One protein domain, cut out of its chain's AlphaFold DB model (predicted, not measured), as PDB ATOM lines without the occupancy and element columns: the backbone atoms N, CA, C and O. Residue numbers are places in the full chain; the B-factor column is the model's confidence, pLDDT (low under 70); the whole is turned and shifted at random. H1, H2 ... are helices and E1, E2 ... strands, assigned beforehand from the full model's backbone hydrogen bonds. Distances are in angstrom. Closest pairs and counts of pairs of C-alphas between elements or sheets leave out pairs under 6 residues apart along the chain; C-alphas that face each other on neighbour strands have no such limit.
ATOM      1  N   ILE A  46     184.366 229.536 249.507       95.25
ATOM      2  CA  ILE A  46     185.623 230.258 249.317       95.25
ATOM      3  C   ILE A  46     185.875 230.335 247.822       95.25
ATOM      4  O   ILE A  46     185.782 229.331 247.129       95.25
ATOM      5  N   THR A  47     186.198 231.520 247.323       96.06
ATOM      6  CA  THR A  47     186.658 231.698 245.945       96.06
ATOM      7  C   THR A  47     188.134 232.062 245.964       96.06
ATOM      8  O   THR A  47     188.519 233.013 246.653       96.06
ATOM      9  N   TYR A  48     188.955 231.329 245.218       96.00
ATOM     10  CA  TYR A  48     190.391 231.568 245.125       96.00
ATOM     11  C   TYR A  48     190.904 231.232 243.726       96.00
ATOM     12  O   TYR A  48     190.611 230.163 243.217       96.00
ATOM     13  N   LYS A  49     191.648 232.150 243.092       92.88
ATOM     14  CA  LYS A  49     192.214 231.975 241.734       92.88
ATOM     15  C   LYS A  49     191.220 231.513 240.647       92.88
ATOM     16  O   LYS A  49     191.629 230.955 239.642       92.88
ATOM     17  N   GLY A  50     189.933 231.820 240.816       91.81
ATOM     18  CA  GLY A  50     188.863 231.416 239.894       91.81
ATOM     19  C   GLY A  50     188.114 230.155 240.330       91.81
ATOM     20  O   GLY A  50     186.972 229.976 239.919       91.81
ATOM     21  N   ASP A  51     188.689 229.367 241.238       93.38
ATOM     22  CA  ASP A  51     188.069 228.162 241.779       93.38
ATOM     23  C   ASP A  51     187.116 228.488 242.931       93.38
ATOM     24  O   ASP A  51     187.318 229.446 243.693       93.38
ATOM     25  N   LEU A  52     186.072 227.670 243.067       93.12
ATOM     26  CA  LEU A  52     185.080 227.752 244.134       93.12
ATOM     27  C   LEU A  52     185.139 226.491 244.994       93.12
ATOM     28  O   LEU A  52     184.929 225.383 244.512       93.12
ATOM     29  N   TYR A  53     185.359 226.689 246.287       93.75
ATOM     30  CA  TYR A  53     185.414 225.639 247.296       93.75
ATOM     31  C   TYR A  53     184.161 225.696 248.162       93.75
ATOM     32  O   TYR A  53     183.825 226.749 248.723       93.75
ATOM     33  N   ASN A  54     183.459 224.568 248.264       92.19
ATOM     34  CA  ASN A  54     182.269 224.443 249.097       92.19
ATOM     35  C   ASN A  54     182.674 224.081 250.531       92.19
ATOM     36  O   ASN A  54     183.273 223.034 250.770       92.19
ATOM     37  N   MET A  55     182.299 224.942 251.477       91.31
ATOM     38  CA  MET A  55     182.650 224.846 252.893       91.31
ATOM     39  C   MET A  55     181.481 224.420 253.786       91.31
ATOM     40  O   MET A  55     181.643 224.395 255.003       91.31
ATOM     41  N   SER A  56     180.306 224.110 253.231       84.94
ATOM     42  CA  SER A  56     179.101 223.816 254.020       84.94
ATOM     43  C   SER A  56     179.259 222.627 254.966       84.94
ATOM     44  O   SER A  56     178.724 222.664 256.069       84.94
ATOM     45  N   ASN A  57     180.017 221.608 254.553       86.44
ATOM     46  CA  ASN A  57     180.238 220.385 255.329       86.44
ATOM     47  C   ASN A  57     181.681 220.242 255.827       86.44
ATOM     48  O   ASN A  57     182.042 219.173 256.311       86.44
ATOM     49  N   VAL A  58     182.506 221.289 255.693       90.56
ATOM     50  CA  VAL A  58     183.912 221.221 256.101       90.56
ATOM     51  C   VAL A  58     184.016 221.339 257.618       90.56
ATOM     52  O   VAL A  58     183.671 222.374 258.193       90.56
ATOM     53  N   GLN A  59     184.521 220.290 258.257       90.12
ATOM     54  CA  GLN A  59     184.696 220.198 259.707       90.12
ATOM     55  C   GLN A  59     186.136 220.486 260.124       90.12
ATOM     56  O   GLN A  59     186.365 221.105 261.167       90.12
ATOM     57  N   LYS A  60     187.118 220.079 259.312       92.75
ATOM     58  CA  LYS A  60     188.537 220.289 259.594       92.75
ATOM     59  C   LYS A  60     189.192 221.136 258.514       92.75
ATOM     60  O   LYS A  60     189.064 220.894 257.319       92.75
ATOM     61  N   ILE A  61     189.963 222.119 258.973       94.25
ATOM     62  CA  ILE A  61     190.796 222.963 258.121       94.25
ATOM     63  C   ILE A  61     192.223 222.904 258.653       94.25
ATOM     64  O   ILE A  61     192.478 223.245 259.810       94.25
ATOM     65  N   SER A  62     193.161 222.488 257.812       95.31
ATOM     66  CA  SER A  62     194.587 222.465 258.132       95.31
ATOM     67  C   SER A  62     195.421 223.079 257.018       95.31
ATOM     68  O   SER A  62     194.973 223.253 255.894       95.31
ATOM     69  N   THR A  63     196.652 223.451 257.344       96.81
ATOM     70  CA  THR A  63     197.635 223.918 256.364       96.81
ATOM     71  C   THR A  63     198.701 222.864 256.140       96.81
ATOM     72  O   THR A  63     199.112 222.183 257.091       96.81
ATOM     73  N   ARG A  64     199.194 222.793 254.908       96.75
ATOM     74  CA  ARG A  64     200.274 221.909 254.484       96.75
ATOM     75  C   ARG A  64     201.358 222.713 253.783       96.75
ATOM     76  O   ARG A  64     201.070 223.661 253.053       96.75
ATOM     77  N   VAL A  65     202.609 222.368 254.067       97.94
ATOM     78  CA  VAL A  65     203.785 222.971 253.438       97.94
ATOM     79  C   VAL A  65     204.722 221.841 253.064       97.94
ATOM     80  O   VAL A  65     205.225 221.143 253.939       97.94
ATOM     81  N   GLU A  66     204.948 221.669 251.774       97.69
ATOM     82  CA  GLU A  66     205.775 220.601 251.222       97.69
ATOM     83  C   GLU A  66     206.843 221.198 250.320       97.69
ATOM     84  O   GLU A  66     206.566 222.122 249.558       97.69
ATOM     85  N   GLY A  67     208.055 220.664 250.397       96.88
ATOM     86  CA  GLY A  67     209.129 220.950 249.455       96.88
ATOM     87  C   GLY A  67     209.460 219.708 248.657       96.88
ATOM     88  O   GLY A  67     209.714 218.662 249.247       96.88
ATOM     89  N   ARG A  68     209.484 219.829 247.333       96.94
ATOM     90  CA  ARG A  68     210.065 218.824 246.446       96.94
ATOM     91  C   ARG A  68     211.490 219.240 246.100       96.94
ATOM     92  O   ARG A  68     211.695 220.307 245.517       96.94
ATOM     93  N   LEU A  69     212.450 218.416 246.503       94.50
ATOM     94  CA  LEU A  69     213.868 218.607 246.225       94.50
ATOM     95  C   LEU A  69     214.192 218.209 244.772       94.50
ATOM     96  O   LEU A  69     213.411 217.488 244.142       94.50
ATOM     97  N   PRO A  70     215.348 218.639 244.226       91.81
ATOM     98  CA  PRO A  70     215.765 218.284 242.867       91.81
ATOM     99  C   PRO A  70     215.892 216.777 242.611       91.81
ATOM    100  O   PRO A  70     215.680 216.330 241.489       91.81
ATOM    101  N   ASN A  71     216.198 215.989 243.645       90.69
ATOM    102  CA  ASN A  71     216.283 214.528 243.567       90.69
ATOM    103  C   ASN A  71     214.905 213.830 243.530       90.69
ATOM    104  O   ASN A  71     214.844 212.608 243.452       90.69
ATOM    105  N   GLY A  72     213.808 214.591 243.591       91.56
ATOM    106  CA  GLY A  72     212.440 214.077 243.602       91.56
ATOM    107  C   GLY A  72     211.857 213.859 245.001       91.56
ATOM    108  O   GLY A  72     210.639 213.696 245.112       91.56
ATOM    109  N   ASP A  73     212.670 213.935 246.060       94.00
ATOM    110  CA  ASP A  73     212.204 213.735 247.431       94.00
ATOM    111  C   ASP A  73     211.201 214.810 247.838       94.00
ATOM    112  O   ASP A  73     211.388 216.002 247.586       94.00
ATOM    113  N   VAL A  74     210.150 214.390 248.542       95.94
ATOM    114  CA  VAL A  74     209.166 215.296 249.134       95.94
ATOM    115  C   VAL A  74     209.396 215.369 250.637       95.94
ATOM    116  O   VAL A  74     209.408 214.357 251.338       95.94
ATOM    117  N   ARG A  75     209.564 216.586 251.152       95.25
ATOM    118  CA  ARG A  75     209.743 216.867 252.577       95.25
ATOM    119  C   ARG A  75     208.576 217.690 253.098       95.25
ATOM    120  O   ARG A  75     208.201 218.698 252.503       95.25
ATOM    121  N   ASN A  76     208.042 217.296 254.251       96.62
ATOM    122  CA  ASN A  76     207.142 218.151 255.014       96.62
ATOM    123  C   ASN A  76     207.959 219.299 255.612       96.62
ATOM    124  O   ASN A  76     208.810 219.074 256.467       96.62
ATOM    125  N   MET A  77     207.700 220.519 255.152       96.62
ATOM    126  CA  MET A  77     208.401 221.724 255.594       96.62
ATOM    127  C   MET A  77     207.568 222.561 256.570       96.62
ATOM    128  O   MET A  77     207.945 223.677 256.931       96.62
ATOM    129  N   LYS A  78     206.410 222.060 257.013       96.31
ATOM    130  CA  LYS A  78     205.547 222.785 257.942       96.31
ATOM    131  C   LYS A  78     206.263 222.988 259.276       96.31
ATOM    132  O   LYS A  78     206.682 222.036 259.919       96.31
ATOM    133  N   GLY A  79     206.356 224.245 259.707       94.44
ATOM    134  CA  GLY A  79     206.993 224.606 260.975       94.44
ATOM    135  C   GLY A  79     208.523 224.621 260.940       94.44
ATOM    136  O   GLY A  79     209.125 224.902 261.970       94.44
ATOM    137  N   MET A  80     209.154 224.372 259.787       96.38
ATOM    138  CA  MET A  80     210.601 224.531 259.652       96.38
ATOM    139  C   MET A  80     211.013 225.994 259.813       96.38
ATOM    140  O   MET A  80     210.361 226.904 259.291       96.38
ATOM    141  N   ASP A  81     212.123 226.208 260.515       94.81
ATOM    142  CA  ASP A  81     212.746 227.516 260.646       94.81
ATOM    143  C   ASP A  81     213.676 227.823 259.457       94.81
ATOM    144  O   ASP A  81     213.977 226.977 258.609       94.81
ATOM    145  N   SER A  82     214.160 229.064 259.382       93.06
ATOM    146  CA  SER A  82     215.040 229.495 258.291       93.06
ATOM    147  C   SER A  82     216.355 228.714 258.216       93.06
ATOM    148  O   SER A  82     216.959 228.677 257.143       93.06
ATOM    149  N   LYS A  83     216.813 228.114 259.324       95.44
ATOM    150  CA  LYS A  83     218.054 227.331 259.367       95.44
ATOM    151  C   LYS A  83     217.841 225.964 258.728       95.44
ATOM    152  O   LYS A  83     218.614 225.602 257.847       95.44
ATOM    153  N   ALA A  84     216.772 225.261 259.100       95.81
ATOM    154  CA  ALA A  84     216.414 223.967 258.528       95.81
ATOM    155  C   ALA A  84     216.147 224.083 257.020       95.81
ATOM    156  O   ALA A  84     216.680 223.312 256.227       95.81
ATOM    157  N   VAL A  85     215.414 225.120 256.600       96.06
ATOM    158  CA  VAL A  85     215.201 225.396 255.168       96.06
ATOM    159  C   VAL A  85     216.509 225.761 254.467       96.06
ATOM    160  O   VAL A  85     216.742 225.340 253.338       96.06
ATOM    161  N   GLY A  86     217.380 226.525 255.129       95.25
ATOM    162  CA  GLY A  86     218.704 226.858 254.607       95.25
ATOM    163  C   GLY A  86     219.597 225.632 254.397       95.25
ATOM    164  O   GLY A  86     220.353 225.612 253.431       95.25
ATOM    165  N   ALA A  87     219.502 224.614 255.256       95.19
ATOM    166  CA  ALA A  87     220.213 223.349 255.082       95.19
ATOM    167  C   ALA A  87     219.716 222.595 253.842       95.19
ATOM    168  O   ALA A  87     220.518 222.274 252.971       95.19
ATOM    169  N   LEU A  88     218.394 222.451 253.686       94.06
ATOM    170  CA  LEU A  88     217.804 221.806 252.506       94.06
ATOM    171  C   LEU A  88     218.198 222.515 251.200       94.06
ATOM    172  O   LEU A  88     218.508 221.873 250.203       94.06
ATOM    173  N   LEU A  89     218.228 223.852 251.202       95.19
ATOM    174  CA  LEU A  89     218.648 224.632 250.034       95.19
ATOM    175  C   LEU A  89     220.130 224.429 249.679       95.19
ATOM    176  O   LEU A  89     220.494 224.579 248.517       95.19
ATOM    177  N   LYS A  90     220.986 224.099 250.654       93.50
ATOM    178  CA  LYS A  90     222.393 223.751 250.401       93.50
ATOM    179  C   LYS A  90     222.548 222.330 249.862       93.50
ATOM    180  O   LYS A  90     223.450 222.100 249.067       93.50
ATOM    181  N   GLU A  91     221.686 221.406 250.284       88.94
ATOM    182  CA  GLU A  91     221.650 220.025 249.779       88.94
ATOM    183  C   GLU A  91     221.171 219.964 248.323       88.94
ATOM    184  O   GLU A  91     221.699 219.196 247.524       88.94
ATOM    185  N   GLY A  92     220.191 220.796 247.961       84.56
ATOM    186  CA  GLY A  92     219.688 220.876 246.596       84.56
ATOM    187  C   GLY A  92     218.785 222.084 246.382       84.56
ATOM    188  O   GLY A  92     217.632 222.093 246.807       84.56
ATOM    189  N   SER A  93     219.301 223.092 245.676       87.81
ATOM    190  CA  SER A  93     218.553 224.270 245.222       87.81
ATOM    191  C   SER A  93     218.377 224.231 243.698       87.81
ATOM    192  O   SER A  93     219.318 223.848 243.000       87.81
ATOM    193  N   PRO A  94     217.220 224.658 243.155       93.94
ATOM    194  CA  PRO A  94     216.047 225.189 243.857       93.94
ATOM    195  C   PRO A  94     215.131 224.097 244.436       93.94
ATOM    196  O   PRO A  94     215.050 222.995 243.903       93.94
ATOM    197  N   ILE A  95     214.367 224.434 245.482       96.62
ATOM    198  CA  ILE A  95     213.320 223.557 246.043       96.62
ATOM    199  C   ILE A  95     211.957 224.042 245.563       96.62
ATOM    200  O   ILE A  95     211.619 225.214 245.737       96.62
ATOM    201  N   LEU A  96     211.138 223.151 245.001       97.81
ATOM    202  CA  LEU A  96     209.759 223.469 244.637       97.81
ATOM    203  C   LEU A  96     208.866 223.379 245.876       97.81
ATOM    204  O   LEU A  96     208.527 222.286 246.324       97.81
ATOM    205  N   VAL A  97     208.456 224.523 246.419       98.00
ATOM    206  CA  VAL A  97     207.601 224.574 247.608       98.00
ATOM    207  C   VAL A  97     206.138 224.707 247.212       98.00
ATOM    208  O   VAL A  97     205.772 225.585 246.430       98.00
ATOM    209  N   THR A  98     205.294 223.857 247.791       98.38
ATOM    210  CA  THR A  98     203.834 223.922 247.719       98.38
ATOM    211  C   THR A  98     203.276 224.248 249.099       98.38
ATOM    212  O   THR A  98     203.597 223.602 250.094       98.38
ATOM    213  N   THR A  99     202.418 225.256 249.151       98.12
ATOM    214  CA  THR A  99     201.616 225.625 250.316       98.12
ATOM    215  C   THR A  99     200.151 225.390 249.978       98.12
ATOM    216  O   THR A  99     199.678 225.853 248.937       98.12
ATOM    217  N   ALA A 100     199.439 224.663 250.829       97.31
ATOM    218  CA  ALA A 100     198.049 224.295 250.599       97.31
ATOM    219  C   ALA A 100     197.217 224.417 251.879       97.31
ATOM    220  O   ALA A 100     197.732 224.339 252.999       97.31
ATOM    221  N   VAL A 101     195.917 224.628 251.693       97.06
ATOM    222  CA  VAL A 101     194.911 224.521 252.747       97.06
ATOM    223  C   VAL A 101     194.082 223.277 252.464       97.06
ATOM    224  O   VAL A 101     193.406 223.203 251.441       97.06
ATOM    225  N   ASP A 102     194.137 222.330 253.389       95.75
ATOM    226  CA  ASP A 102     193.361 221.098 253.357       95.75
ATOM    227  C   ASP A 102     192.047 221.324 254.106       95.75
ATOM    228  O   ASP A 102     192.042 221.832 255.233       95.75
ATOM    229  N   MET A 103     190.941 220.976 253.460       94.19
ATOM    230  CA  MET A 103     189.564 221.205 253.896       94.19
ATOM    231  C   MET A 103     188.799 219.888 253.753       94.19
ATOM    232  O   MET A 103     188.145 219.639 252.742       94.19
ATOM    233  N   ASP A 104     188.939 219.018 254.751       92.06
ATOM    234  CA  ASP A 104     188.537 217.607 254.705       92.06
ATOM    235  C   ASP A 104     189.042 216.877 253.446       92.06
ATOM    236  O   ASP A 104     190.221 216.541 253.366       92.06
ATOM    237  N   SER A 105     188.167 216.627 252.468       88.00
ATOM    238  CA  SER A 105     188.490 215.954 251.202       88.00
ATOM    239  C   SER A 105     188.914 216.904 250.077       88.00
ATOM    240  O   SER A 105     189.240 216.448 248.984       88.00
ATOM    241  N   GLN A 106     188.893 218.218 250.316       92.25
ATOM    242  CA  GLN A 106     189.241 219.237 249.331       92.25
ATOM    243  C   GLN A 106     190.616 219.833 249.632       92.25
ATOM    244  O   GLN A 106     190.916 220.200 250.768       92.25
ATOM    245  N   GLU A 107     191.426 220.005 248.593       94.50
ATOM    246  CA  GLU A 107     192.700 220.717 248.669       94.50
ATOM    247  C   GLU A 107     192.606 222.045 247.918       94.50
ATOM    248  O   GLU A 107     192.241 222.089 246.742       94.50
ATOM    249  N   MET A 108     192.999 223.133 248.580       95.88
ATOM    250  CA  MET A 108     193.232 224.423 247.941       95.88
ATOM    251  C   MET A 108     194.732 224.720 247.917       95.88
ATOM    252  O   MET A 108     195.310 225.144 248.925       95.88
ATOM    253  N   VAL A 109     195.368 224.544 246.755       96.56
ATOM    254  CA  VAL A 109     196.769 224.940 246.540       96.56
ATOM    255  C   VAL A 109     196.866 226.462 246.573       96.56
ATOM    256  O   VAL A 109     196.499 227.148 245.620       96.56
ATOM    257  N   TYR A 110     197.384 227.003 247.673       96.62
ATOM    258  CA  TYR A 110     197.513 228.442 247.859       96.62
ATOM    259  C   TYR A 110     198.641 228.994 246.981       96.62
ATOM    260  O   TYR A 110     198.434 229.803 246.080       96.62
ATOM    261  N   GLU A 111     199.857 228.498 247.163       96.56
ATOM    262  CA  GLU A 111     201.004 228.942 246.378       96.56
ATOM    263  C   GLU A 111     201.932 227.767 246.100       96.56
ATOM    264  O   GLU A 111     202.250 226.999 247.007       96.56
ATOM    265  N   ARG A 112     202.390 227.657 244.853       97.31
ATOM    266  CA  ARG A 112     203.427 226.715 244.437       97.31
ATOM    267  C   ARG A 112     204.507 227.483 243.694       97.31
ATOM    268  O   ARG A 112     204.200 228.168 242.721       97.31
ATOM    269  N   ARG A 113     205.749 227.411 244.172       97.38
ATOM    270  CA  ARG A 113     206.865 228.180 243.613       97.38
ATOM    271  C   ARG A 113     208.211 227.570 243.989       97.38
ATOM    272  O   ARG A 113     208.386 227.109 245.115       97.38
ATOM    273  N   SER A 114     209.163 227.623 243.064       97.25
ATOM    274  CA  SER A 114     210.562 227.297 243.335       97.25
ATOM    275  C   SER A 114     211.224 228.397 244.156       97.25
ATOM    276  O   SER A 114     211.112 229.576 243.824       97.25
ATOM    277  N   ILE A 115     211.913 228.015 245.224       97.00
ATOM    278  CA  ILE A 115     212.639 228.936 246.096       97.00
ATOM    279  C   ILE A 115     214.135 228.649 246.050       97.00
ATOM    280  O   ILE A 115     214.566 227.507 245.894       97.00
ATOM    281  N   THR A 116     214.915 229.706 246.234       96.81
ATOM    282  CA  THR A 116     216.379 229.637 246.381       96.81
ATOM    283  C   THR A 116     216.838 230.214 247.717       96.81
ATOM    284  O   THR A 116     217.981 230.021 248.122       96.81
ATOM    285  N   ARG A 117     215.947 230.922 248.426       97.00
ATOM    286  CA  ARG A 117     216.240 231.595 249.694       97.00
ATOM    287  C   ARG A 117     215.219 231.232 250.769       97.00
ATOM    288  O   ARG A 117     214.015 231.184 250.523       97.00
ATOM    289  N   SER A 118     215.682 231.083 252.008       95.88
ATOM    290  CA  SER A 118     214.818 230.831 253.176       95.88
ATOM    291  C   SER A 118     213.852 231.990 253.476       95.88
ATOM    292  O   SER A 118     212.773 231.786 254.039       95.88
ATOM    293  N   SER A 119     214.183 233.213 253.050       96.44
ATOM    294  CA  SER A 119     213.279 234.365 253.120       96.44
ATOM    295  C   SER A 119     212.071 234.222 252.185       96.44
ATOM    296  O   SER A 119     210.961 234.596 252.562       96.44
ATOM    297  N   GLU A 120     212.249 233.628 251.001       97.75
ATOM    298  CA  GLU A 120     211.161 233.355 250.054       97.75
ATOM    299  C   GLU A 120     210.191 232.325 250.628       97.75
ATOM    300  O   GLU A 120     208.979 232.546 250.575       97.75
ATOM    301  N   PHE A 121     210.722 231.265 251.249       97.50
ATOM    302  CA  PHE A 121     209.943 230.293 252.019       97.50
ATOM    303  C   PHE A 121     209.129 230.970 253.126       97.50
ATOM    304  O   PHE A 121     207.908 230.825 253.191       97.50
ATOM    305  N   SER A 122     209.801 231.760 253.968       97.31
ATOM    306  CA  SER A 122     209.164 232.456 255.088       97.31
ATOM    307  C   SER A 122     208.021 233.355 254.620       97.31
ATOM    308  O   SER A 122     206.957 233.382 255.237       97.31
ATOM    309  N   SER A 123     208.206 234.069 253.508       96.94
ATOM    310  CA  SER A 123     207.154 234.898 252.921       96.94
ATOM    311  C   SER A 123     205.970 234.072 252.414       96.94
ATOM    312  O   SER A 123     204.828 234.449 252.677       96.94
ATOM    313  N   MET A 124     206.212 232.938 251.747       97.19
ATOM    314  CA  MET A 124     205.142 232.034 251.299       97.19
ATOM    315  C   MET A 124     204.317 231.519 252.483       97.19
ATOM    316  O   MET A 124     203.090 231.641 252.491       97.19
ATOM    317  N   VAL A 125     204.985 231.033 253.533       97.06
ATOM    318  CA  VAL A 125     204.320 230.532 254.745       97.06
ATOM    319  C   VAL A 125     203.517 231.635 255.436       97.06
ATOM    320  O   VAL A 125     202.361 231.409 255.789       97.06
ATOM    321  N   LYS A 126     204.068 232.849 255.579       96.75
ATOM    322  CA  LYS A 126     203.355 233.993 256.178       96.75
ATOM    323  C   LYS A 126     202.093 234.375 255.400       96.75
ATOM    324  O   LYS A 126     201.058 234.667 256.012       96.75
ATOM    325  N   ARG A 127     202.147 234.365 254.062       96.31
ATOM    326  CA  ARG A 127     200.972 234.634 253.214       96.31
ATOM    327  C   ARG A 127     199.901 233.560 253.394       96.31
ATOM    328  O   ARG A 127     198.751 233.907 253.665       96.31
ATOM    329  N   MET A 128     200.285 232.282 253.359       96.69
ATOM    330  CA  MET A 128     199.352 231.176 253.601       96.69
ATOM    331  C   MET A 128     198.743 231.242 255.010       96.69
ATOM    332  O   MET A 128     197.533 231.101 255.157       96.69
ATOM    333  N   GLN A 129     199.535 231.506 256.053       95.94
ATOM    334  CA  GLN A 129     199.026 231.668 257.423       95.94
ATOM    335  C   GLN A 129     198.018 232.818 257.522       95.94
ATOM    336  O   GLN A 129     196.980 232.690 258.173       95.94
ATOM    337  N   SER A 130     198.283 233.928 256.833       96.81
ATOM    338  CA  SER A 130     197.352 235.055 256.760       96.81
ATOM    339  C   SER A 130     196.043 234.668 256.064       96.81
ATOM    340  O   SER A 130     194.969 235.047 256.534       96.81
ATOM    341  N   ALA A 131     196.109 233.895 254.977       96.62
ATOM    342  CA  ALA A 131     194.931 233.362 254.296       96.62
ATOM    343  C   ALA A 131     194.157 232.377 255.186       96.62
ATOM    344  O   ALA A 131     192.959 232.554 255.384       96.62
ATOM    345  N   SER A 132     194.840 231.423 255.819       95.62
ATOM    346  CA  SER A 132     194.249 230.473 256.768       95.62
ATOM    347  C   SER A 132     193.545 231.190 257.926       95.62
ATOM    348  O   SER A 132     192.399 230.874 258.232       95.62
ATOM    349  N   LYS A 133     194.134 232.259 258.482       96.44
ATOM    350  CA  LYS A 133     193.478 233.087 259.509       96.44
ATOM    351  C   LYS A 133     192.200 233.759 258.996       96.44
ATOM    352  O   LYS A 133     191.228 233.869 259.744       96.44
ATOM    353  N   LYS A 134     192.176 234.221 257.738       96.88
ATOM    354  CA  LYS A 134     190.955 234.762 257.108       96.88
ATOM    355  C   LYS A 134     189.888 233.681 256.954       96.88
ATOM    356  O   LYS A 134     188.738 233.950 257.282       96.88
ATOM    357  N   ILE A 135     190.275 232.475 256.535       95.50
ATOM    358  CA  ILE A 135     189.378 231.317 256.431       95.50
ATOM    359  C   ILE A 135     188.781 230.985 257.799       95.50
ATOM    360  O   ILE A 135     187.563 230.944 257.927       95.50
ATOM    361  N   SER A 136     189.595 230.848 258.849       94.00
ATOM    362  CA  SER A 136     189.092 230.544 260.196       94.00
ATOM    363  C   SER A 136     188.108 231.603 260.704       94.00
ATOM    364  O   SER A 136     187.050 231.261 261.228       94.00
ATOM    365  N   ARG A 137     188.399 232.897 260.499       94.88
ATOM    366  CA  ARG A 137     187.466 233.984 260.854       94.88
ATOM    367  C   ARG A 137     186.166 233.920 260.050       94.88
ATOM    368  O   ARG A 137     185.100 234.171 260.602       94.88
ATOM    369  N   PHE A 138     186.251 233.603 258.761       94.12
ATOM    370  CA  PHE A 138     185.090 233.446 257.888       94.12
ATOM    371  C   PHE A 138     184.206 232.263 258.304       94.12
ATOM    372  O   PHE A 138     182.980 232.390 258.334       94.12
ATOM    373  N   MET A 139     184.817 231.139 258.679       90.88
ATOM    374  CA  MET A 139     184.095 229.975 259.195       90.88
ATOM    375  C   MET A 139     183.403 230.290 260.524       90.88
ATOM    376  O   MET A 139     182.240 229.935 260.699       90.88
ATOM    377  N   ALA A 140     184.057 231.041 261.414       90.75
ATOM    378  CA  ALA A 140     183.477 231.467 262.690       90.75
ATOM    379  C   ALA A 140     182.358 232.521 262.550       90.75
ATOM    380  O   ALA A 140     181.503 232.650 263.430       90.75
ATOM    381  N   ASN A 141     182.337 233.298 261.463       90.88
ATOM    382  CA  ASN A 141     181.332 234.336 261.251       90.88
ATOM    383  C   ASN A 141     180.023 233.744 260.708       90.88
ATOM    384  O   ASN A 141     179.924 233.370 259.543       90.88
ATOM    385  N   LYS A 142     178.972 233.734 261.532       85.81
ATOM    386  CA  LYS A 142     177.659 233.157 261.191       85.81
ATOM    387  C   LYS A 142     176.937 233.838 260.019       85.81
ATOM    388  O   LYS A 142     176.097 233.207 259.391       85.81
ATOM    389  N   LYS A 143     177.231 235.112 259.731       87.81
ATOM    390  CA  LYS A 143     176.522 235.905 258.709       87.81
ATOM    391  C   LYS A 143     177.196 235.869 257.338       87.81
ATOM    392  O   LYS A 143     176.545 236.140 256.336       87.81
ATOM    393  N   SER A 144     178.496 235.583 257.278       88.44
ATOM    394  CA  SER A 144     179.236 235.592 256.016       88.44
ATOM    395  C   SER A 144     179.054 234.286 255.246       88.44
ATOM    396  O   SER A 144     179.320 233.210 255.785       88.44
ATOM    397  N   THR A 145     178.683 234.390 253.973       91.12
ATOM    398  CA  THR A 145     178.407 233.248 253.082       91.12
ATOM    399  C   THR A 145     179.499 233.021 252.040       91.12
ATOM    400  O   THR A 145     179.683 231.902 251.571       91.12
ATOM    401  N   GLN A 146     180.283 234.053 251.721       93.00
ATOM    402  CA  GLN A 146     181.377 233.963 250.762       93.00
ATOM    403  C   GLN A 146     182.641 234.651 251.278       93.00
ATOM    404  O   GLN A 146     182.587 235.752 251.832       93.00
ATOM    405  N   LEU A 147     183.789 234.018 251.049       95.44
ATOM    406  CA  LEU A 147     185.114 234.601 251.230       95.44
ATOM    407  C   LEU A 147     185.854 234.602 249.895       95.44
ATOM    408  O   LEU A 147     186.058 233.557 249.290       95.44
ATOM    409  N   ARG A 148     186.322 235.773 249.466       96.38
ATOM    410  CA  ARG A 148     187.206 235.902 248.303       96.38
ATOM    411  C   ARG A 148     188.642 236.053 248.781       96.38
ATOM    412  O   ARG A 148     188.993 237.057 249.408       96.38
ATOM    413  N   LEU A 149     189.457 235.043 248.519       94.94
ATOM    414  CA  LEU A 149     190.893 235.104 248.750       94.94
ATOM    415  C   LEU A 149     191.572 235.711 247.519       94.94
ATOM    416  O   LEU A 149     191.146 235.482 246.389       94.94
TER     417      LEU A 149
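Overview. This is residues 46 to 149 of the 150 residues of an uncharacterized protein of Xanthomonadales bacterium (UniProt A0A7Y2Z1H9). The model is a rod: the long helix H2 packs lengthwise on one face of a twisted sheet of four strands, E4 E3 E5 E6. The short helix H1 sits at one end of the rod, and a small sheet of E2, E1 and E7 at the other. The printed part has 104 residues, with two named helices and seven named strands in the order E1 E2 E3 E4 H1 E5 E6 H2 E7; the class is mixed, helices and strands. The larger sheet is antiparallel and the smaller, in the order E2 E1 E7, is mixed. The whole is only just compact, close to loose, with a radius of gyration of the C-alphas of 15.0 A and spans of 48 by 23 by 21 A.

Along the chain. E1, residues 46 to 48, begins at C-alpha 46 (185.623, 230.258, 249.317). E2 is residues 51 to 54, E3 residues 61 to 68, 22.9 A long, and E4 residues 74 to 76. H1, residues 82 to 91, is 14.3 A long. E5, residues 95 to 103, is 25.1 A long, and E6, residues 106 to 115, is 25.5 A. H2, residues 118 to 140, runs 32.8 A from C-alpha 118 (214.818, 230.831, 253.176). E7, residues 146 to 148, ends at C-alpha 148 (187.206, 235.902, 248.303).

Arrangement. In the larger sheet, E5 and E6 form a hairpin, with N 99 and O 111 at 2.8 A. E3 and E5 are antiparallel, with N 64 and O 100 at 2.9 A. E3 and E4 form a hairpin, with N 75 and O 67 at 2.8 A. H2 is on this sheet, in two layers, a helix on one face of a sheet, at a height over the sheet of 8.7 A. It lies over E5 and runs along the strands, at 7 degrees to E5 on the local plane; the closest C-alphas of the two are those of Thr 99 and Met 128, 6.8 A apart. E4, H1 and E5 make a split strand-helix-strand unit, two strands running the same way with E3 between them, and its crossover is right-handed. H1 only grazes the sheet, with residues 85 to 89. H1 touches H2 with residues 118 to 122 of H2 alone, opposite ways at a steep tilt of 52 degrees; the C-alphas of Ser 82 and Ser 118 come closest, at 5.3 A. In the smaller sheet, E1 and E2 form a hairpin, with N 53 and O 46 at 2.8 A. E1 and E7 are parallel, with N 47 and O 147 at 2.8 A. H2 is on this sheet too, its closest C-alphas to E7 being those of Phe 138 and Leu 147, 6.8 A apart. Every O i to N i+4 pair of H1 and H2 is within hydrogen-bond range.

Size, cuts and confidence. The C-alphas farthest apart, those of Glu 91 and Lys 143, are 48.7 A from each other. The printed part has no cut, and no link is long. The mean pLDDT of the printed part is 94.5, and no printed residue is under 70.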